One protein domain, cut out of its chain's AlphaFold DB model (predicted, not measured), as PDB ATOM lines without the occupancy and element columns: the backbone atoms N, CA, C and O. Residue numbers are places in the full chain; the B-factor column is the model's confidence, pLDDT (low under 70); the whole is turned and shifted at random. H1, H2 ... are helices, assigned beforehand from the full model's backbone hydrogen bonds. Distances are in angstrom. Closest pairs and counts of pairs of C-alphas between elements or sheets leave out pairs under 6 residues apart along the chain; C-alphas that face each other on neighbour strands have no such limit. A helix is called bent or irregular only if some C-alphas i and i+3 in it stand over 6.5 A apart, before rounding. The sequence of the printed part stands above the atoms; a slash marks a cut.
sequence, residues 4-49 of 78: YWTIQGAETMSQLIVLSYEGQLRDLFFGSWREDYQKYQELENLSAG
ATOM      1  N   TYR A   4     142.737 156.692 163.913       75.38
ATOM      2  CA  TYR A   4     143.066 155.362 164.445       75.38
ATOM      3  C   TYR A   4     144.359 154.747 163.879       75.38
ATOM      4  O   TYR A   4     144.903 153.831 164.485       75.38
ATOM      5  N   TRP A   5     144.872 155.248 162.747       82.50
ATOM      6  CA  TRP A   5     146.152 154.801 162.172       82.50
ATOM      7  C   TRP A   5     147.375 155.540 162.737       82.50
ATOM      8  O   TRP A   5     148.493 155.304 162.285       82.50
ATOM      9  N   THR A   6     147.191 156.459 163.687       93.12
ATOM     10  CA  THR A   6     148.306 157.075 164.416       93.12
ATOM     11  C   THR A   6     148.621 156.261 165.670       93.12
ATOM     12  O   THR A   6     147.779 155.502 166.145       93.12
ATOM     13  N   ILE A   7     149.820 156.431 166.236       90.69
ATOM     14  CA  ILE A   7     150.202 155.788 167.508       90.69
ATOM     15  C   ILE A   7     149.197 156.154 168.608       90.69
ATOM     16  O   ILE A   7     148.661 155.274 169.269       90.69
ATOM     17  N   GLN A   8     148.845 157.440 168.705       92.31
ATOM     18  CA  GLN A   8     147.818 157.932 169.628       92.31
ATOM     19  C   GLN A   8     146.452 157.285 169.373       92.31
ATOM     20  O   GLN A   8     145.723 156.966 170.309       92.31
ATOM     21  N   GLY A   9     146.094 157.066 168.108       92.50
ATOM     22  CA  GLY A   9     144.891 156.336 167.731       92.50
ATOM     23  C   GLY A   9     144.908 154.889 168.210       92.50
ATOM     24  O   GLY A   9     143.928 154.440 168.798       92.50
ATOM     25  N   ALA A  10     146.018 154.179 168.005       93.94
ATOM     26  CA  ALA A  10     146.192 152.803 168.462       93.94
ATOM     27  C   ALA A  10     146.143 152.695 169.997       93.94
ATOM     28  O   ALA A  10     145.487 151.800 170.526       93.94
ATOM     29  N   GLU A  11     146.770 153.634 170.708       94.81
ATOM     30  CA  GLU A  11     146.718 153.743 172.171       94.81
ATOM     31  C   GLU A  11     145.305 154.050 172.680       94.81
ATOM     32  O   GLU A  11     144.825 153.434 173.626       94.81
ATOM     33  N   THR A  12     144.593 154.967 172.026       95.00
ATOM     34  CA  THR A  12     143.214 155.298 172.411       95.00
ATOM     35  C   THR A  12     142.307 154.085 172.210       95.00
ATOM     36  O   THR A  12     141.505 153.744 173.074       95.00
ATOM     37  N   MET A  13     142.459 153.389 171.083       93.75
ATOM     38  CA  MET A  13     141.695 152.179 170.791       93.75
ATOM     39  C   MET A  13     142.004 151.046 171.772       93.75
ATOM     40  O   MET A  13     141.080 150.341 172.170       93.75
ATOM     41  N   SER A  14     143.260 150.876 172.198       95.25
ATOM     42  CA  SER A  14     143.605 149.854 173.191       95.25
ATOM     43  C   SER A  14     142.935 150.130 174.540       95.25
ATOM     44  O   SER A  14     142.340 149.221 175.118       95.25
ATOM     45  N   GLN A  15     142.918 151.386 174.992       95.19
ATOM     46  CA  GLN A  15     142.210 151.790 176.211       95.19
ATOM     47  C   GLN A  15     140.694 151.584 176.094       95.19
ATOM     48  O   GLN A  15     140.073 151.053 177.014       95.19
ATOM     49  N   LEU A  16     140.092 151.933 174.950       95.19
ATOM     50  CA  LEU A  16     138.661 151.711 174.708       95.19
ATOM     51  C   LEU A  16     138.286 150.222 174.764       95.19
ATOM     52  O   LEU A  16     137.224 149.886 175.286       95.19
ATOM     53  N   ILE A  17     139.145 149.328 174.258       95.62
ATOM     54  CA  ILE A  17     138.925 147.875 174.324       95.62
ATOM     55  C   ILE A  17     138.916 147.393 175.781       95.62
ATOM     56  O   ILE A  17     138.008 146.655 176.162       95.62
ATOM     57  N   VAL A  18     139.879 147.834 176.598       97.12
ATOM     58  CA  VAL A  18     139.947 147.480 178.027       97.12
ATOM     59  C   VAL A  18     138.703 147.978 178.771       97.12
ATOM     60  O   VAL A  18     138.018 147.192 179.419       97.12
ATOM     61  N   LEU A  19     138.329 149.246 178.582       96.19
ATOM     62  CA  LEU A  19     137.152 149.843 179.227       96.19
ATOM     63  C   LEU A  19     135.827 149.203 178.793       96.19
ATOM     64  O   LEU A  19     134.866 149.163 179.564       96.19
ATOM     65  N   SER A  20     135.755 148.713 177.553       95.56
ATOM     66  CA  SER A  20     134.611 147.942 177.059       95.56
ATOM     67  C   SER A  20     134.474 146.621 177.812       95.56
ATOM     68  O   SER A  20     133.377 146.272 178.247       95.56
ATOM     69  N   TYR A  21     135.589 145.918 178.026       96.44
ATOM     70  CA  TYR A  21     135.612 144.660 178.772       96.44
ATOM     71  C   TYR A  21     135.236 144.849 180.249       96.44
ATOM     72  O   TYR A  21     134.514 144.034 180.817       96.44
ATOM     73  N   GLU A  22     135.656 145.958 180.854       96.50
ATOM     74  CA  GLU A  22     135.328 146.313 182.240       96.50
ATOM     75  C   GLU A  22     133.901 146.872 182.408       96.50
ATOM     76  O   GLU A  22     133.466 147.150 183.524       96.50
ATOM     77  N   GLY A  23     133.153 147.059 181.312       95.44
ATOM     78  CA  GLY A  23     131.798 147.618 181.333       95.44
ATOM     79  C   GLY A  23     131.734 149.119 181.649       95.44
ATOM     80  O   GLY A  23     130.646 149.676 181.795       95.44
ATOM     81  N   GLN A  24     132.881 149.796 181.716       95.94
ATOM     82  CA  GLN A  24     133.001 151.211 182.083       95.94
ATOM     83  C   GLN A  24     132.858 152.160 180.889       95.94
ATOM     84  O   GLN A  24     132.667 153.363 181.059       95.94
ATOM     85  N   LEU A  25     132.892 151.633 179.661       95.06
ATOM     86  CA  LEU A  25     132.831 152.436 178.438       95.06
ATOM     87  C   LEU A  25     131.590 153.338 178.373       95.06
ATOM     88  O   LEU A  25     131.663 154.484 177.932       95.06
ATOM     89  N   ARG A  26     130.436 152.840 178.837       93.56
ATOM     90  CA  ARG A  26     129.200 153.628 178.846       93.56
ATOM     91  C   ARG A  26     129.266 154.793 179.830       93.56
ATOM     92  O   ARG A  26     128.757 155.857 179.500       93.56
ATOM     93  N   ASP A  27     129.897 154.613 180.982       95.38
ATOM     94  CA  ASP A  27     130.086 155.682 181.967       95.38
ATOM     95  C   ASP A  27     131.139 156.703 181.500       95.38
ATOM     96  O   ASP A  27     130.933 157.910 181.596       95.38
ATOM     97  N   LEU A  28     132.205 156.254 180.828       95.06
ATOM     98  CA  LEU A  28     133.142 157.167 180.166       95.06
ATOM     99  C   LEU A  28     132.408 158.090 179.177       95.06
ATOM    100  O   LEU A  28     132.593 159.306 179.196       95.06
ATOM    101  N   PHE A  29     131.541 157.535 178.322       92.56
ATOM    102  CA  PHE A  29     130.838 158.325 177.310       92.56
ATOM    103  C   PHE A  29     129.558 159.002 177.792       92.56
ATOM    104  O   PHE A  29     129.164 159.973 177.164       92.56
ATOM    105  N   PHE A  30     128.898 158.551 178.849       94.31
ATOM    106  CA  PHE A  30     127.575 159.059 179.242       94.31
ATOM    107  C   PHE A  30     127.395 159.177 180.759       94.31
ATOM    108  O   PHE A  30     126.269 159.300 181.234       94.31
ATOM    109  N   GLY A  31     128.487 159.121 181.512       95.25
ATOM    110  CA  GLY A  31     128.485 159.229 182.961       95.25
ATOM    111  C   GLY A  31     128.160 160.632 183.455       95.25
ATOM    112  O   GLY A  31     128.247 161.626 182.724       95.25
ATOM    113  N   SER A  32     127.815 160.705 184.738       94.62
ATOM    114  CA  SER A  32     127.412 161.939 185.420       94.62
ATOM    115  C   SER A  32     128.533 162.975 185.518       94.62
ATOM    116  O   SER A  32     128.252 164.160 185.667       94.62
ATOM    117  N   TRP A  33     129.797 162.565 185.360       94.62
ATOM    118  CA  TRP A  33     130.954 163.469 185.347       94.62
ATOM    119  C   TRP A  33     130.809 164.602 184.319       94.62
ATOM    120  O   TRP A  33     131.392 165.670 184.486       94.62
ATOM    121  N   ARG A  34     130.013 164.396 183.261       93.56
ATOM    122  CA  ARG A  34     129.712 165.414 182.247       93.56
ATOM    123  C   ARG A  34     128.996 166.626 182.820       93.56
ATOM    124  O   ARG A  34     129.273 167.740 182.389       93.56
ATOM    125  N   GLU A  35     128.101 166.415 183.779       93.69
ATOM    126  CA  GLU A  35     127.392 167.501 184.456       93.69
ATOM    127  C   GLU A  35     128.375 168.348 185.265       93.69
ATOM    128  O   GLU A  35     128.313 169.576 185.245       93.69
ATOM    129  N   ASP A  36     129.331 167.700 185.929       91.69
ATOM    130  CA  ASP A  36     130.379 168.393 186.674       91.69
ATOM    131  C   ASP A  36     131.347 169.116 185.735       91.69
ATOM    132  O   ASP A  36     131.657 170.288 185.950       91.69
ATOM    133  N   TYR A  37     131.749 168.472 184.639       90.44
ATOM    134  CA  TYR A  37     132.566 169.093 183.599       90.44
ATOM    135  C   TYR A  37     131.893 170.331 182.996       90.44
ATOM    136  O   TYR A  37     132.544 171.359 182.815       90.44
ATOM    137  N   GLN A  38     130.584 170.274 182.743       90.06
ATOM    138  CA  GLN A  38     129.833 171.411 182.224       90.06
ATOM    139  C   GLN A  38     129.857 172.600 183.194       90.06
ATOM    140  O   GLN A  38     130.090 173.726 182.755       90.06
ATOM    141  N   LYS A  39     129.717 172.369 184.508       89.19
ATOM    142  CA  LYS A  39     129.857 173.437 185.517       89.19
ATOM    143  C   LYS A  39     131.233 174.102 185.434       89.19
ATOM    144  O   LYS A  39     131.328 175.327 185.488       89.19
ATOM    145  N   TYR A  40     132.302 173.321 185.267       87.50
ATOM    146  CA  TYR A  40     133.652 173.872 185.105       87.50
ATOM    147  C   TYR A  40     133.809 174.665 183.804       87.50
ATOM    148  O   TYR A  40     134.387 175.750 183.811       87.50
ATOM    149  N   GLN A  41     133.236 174.183 182.702       85.81
ATOM    150  CA  GLN A  41     133.279 174.876 181.414       85.81
ATOM    151  C   GLN A  41     132.496 176.203 181.437       85.81
ATOM    152  O   GLN A  41     132.901 177.194 180.823       85.81
ATOM    153  N   GLU A  42     131.380 176.258 182.163       83.19
ATOM    154  CA  GLU A  42     130.630 177.493 182.409       83.19
ATOM    155  C   GLU A  42     131.448 178.491 183.246       83.19
ATOM    156  O   GLU A  42     131.478 179.680 182.924       83.19
ATOM    157  N   LEU A  43     132.188 178.013 184.253       79.50
ATOM    158  CA  LEU A  43     133.102 178.838 185.049       79.50
ATOM    159  C   LEU A  43     134.276 179.387 184.225       79.50
ATOM    160  O   LEU A  43     134.598 180.568 184.348       79.50
ATOM    161  N   GLU A  44     134.881 178.595 183.337       73.75
ATOM    162  CA  GLU A  44     135.916 179.087 182.409       73.75
ATOM    163  C   GLU A  44     135.375 180.166 181.461       73.75
ATOM    164  O   GLU A  44     136.068 181.122 181.092       73.75
ATOM    165  N   ASN A  45     134.096 180.061 181.097       67.62
ATOM    166  CA  ASN A  45     133.420 181.070 180.299       67.62
ATOM    167  C   ASN A  45     133.101 182.355 181.074       67.62
ATOM    168  O   ASN A  45     132.895 183.391 180.436       67.62
ATOM    169  N   LEU A  46     133.127 182.335 182.407       67.81
ATOM    170  CA  LEU A  46     132.960 183.493 183.286       67.81
ATOM    171  C   LEU A  46     134.312 184.165 183.579       67.81
ATOM    172  O   LEU A  46     134.762 184.284 184.714       67.81
ATOM    173  N   SER A  47     134.969 184.666 182.533       75.06
ATOM    174  CA  SER A  47     136.146 185.527 182.702       75.06
ATOM    175  C   SER A  47     135.747 186.905 183.240       75.06
ATOM    176  O   SER A  47     134.780 187.510 182.765       75.06
ATOM    177  N   ALA A  48     136.556 187.471 184.143       71.25
ATOM    178  CA  ALA A  48     136.413 188.853 184.616       71.25
ATOM    179  C   ALA A  48     136.320 189.872 183.460       71.25
ATOM    180  O   ALA A  48     135.616 190.878 183.565       71.25
ATOM    181  N   GLY A  49     136.973 189.592 182.324       77.38
ATOM    182  CA  GLY A  49     136.876 190.408 181.113       77.38
ATOM    183  C   GLY A  49     135.487 190.368 180.466       77.38
ATOM    184  O   GLY A  49     134.949 191.418 180.112       77.38
TER     185      GLY A  49
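AT A GLANCE: This is residues 4 to 49 of the 78 residues of the protein "Transposase" of Streptococcus agalactiae (UniProt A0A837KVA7). The domain is an open, angular arch of three helices strung end to end, with no core: H1, the longest helix, is one leg, the short H2 turns off its far end at a nearly square corner, and H3 carries on from H2 as a second leg reaching away from H1. No helix packs on another, and residues 29 to 49, which include the whole of H3, stand free. The printed part has 46 residues with three named helices, H1, H2 and H3 in chain order, and no named strand; the class is all helix. The whole is extended, with a radius of gyration of the C-alphas of 15.3 A, and flat, spanning 42 by 25 by 9 A along its three main axes.

IN THESE COORDINATES: H1 is residues 7 to 21, 15 residues measuring 21.5 A from first to last C-alpha. It begins with C-alpha 7 at (150.202, 155.788, 167.508) and ends with C-alpha 21 at (135.612, 144.660, 178.772). H2 is residues 25 to 30, six residues and 8.5 A long. H3 is residues 33 to 45, 13 residues and 18.5 A long, and ends with C-alpha 45 at (133.420, 181.070, 180.299).

HOW THE PARTS SIT: H1 touches no helix but is near H2. The two are close but not clearly touching, with 2 pairs of C-alphas within 8 A; the closest C-alphas, those of Leu 19 and Leu 25, are 5.1 A apart. The lines of H1 and H2 are about perpendicular, at 83 degrees, and their centres are 13.7 A apart. H2 and H3 meet only through their link. H1 and H3 are apart. In H1, H2 and H3 every pair of O i and N i+4 inside the helix is within hydrogen-bond range. No helix is bent or irregular.

THE WHOLE: The two C-alphas farthest apart are those of Tyr 21 and Gly 49, at 45.8 A, while the first and last printed C-alphas, of Tyr 4 and Gly 49, are 39.3 A apart. Residues 5 to 11, of which 7 to 11 belong to H1, also stand free. Both links are tight: 3 residues between H1 and H2, and 2 between H2 and H3. The printed part runs from residue 4 to residue 49 without a cut. The mean pLDDT of the printed part is 89.7; residues 45 to 46 are under 70.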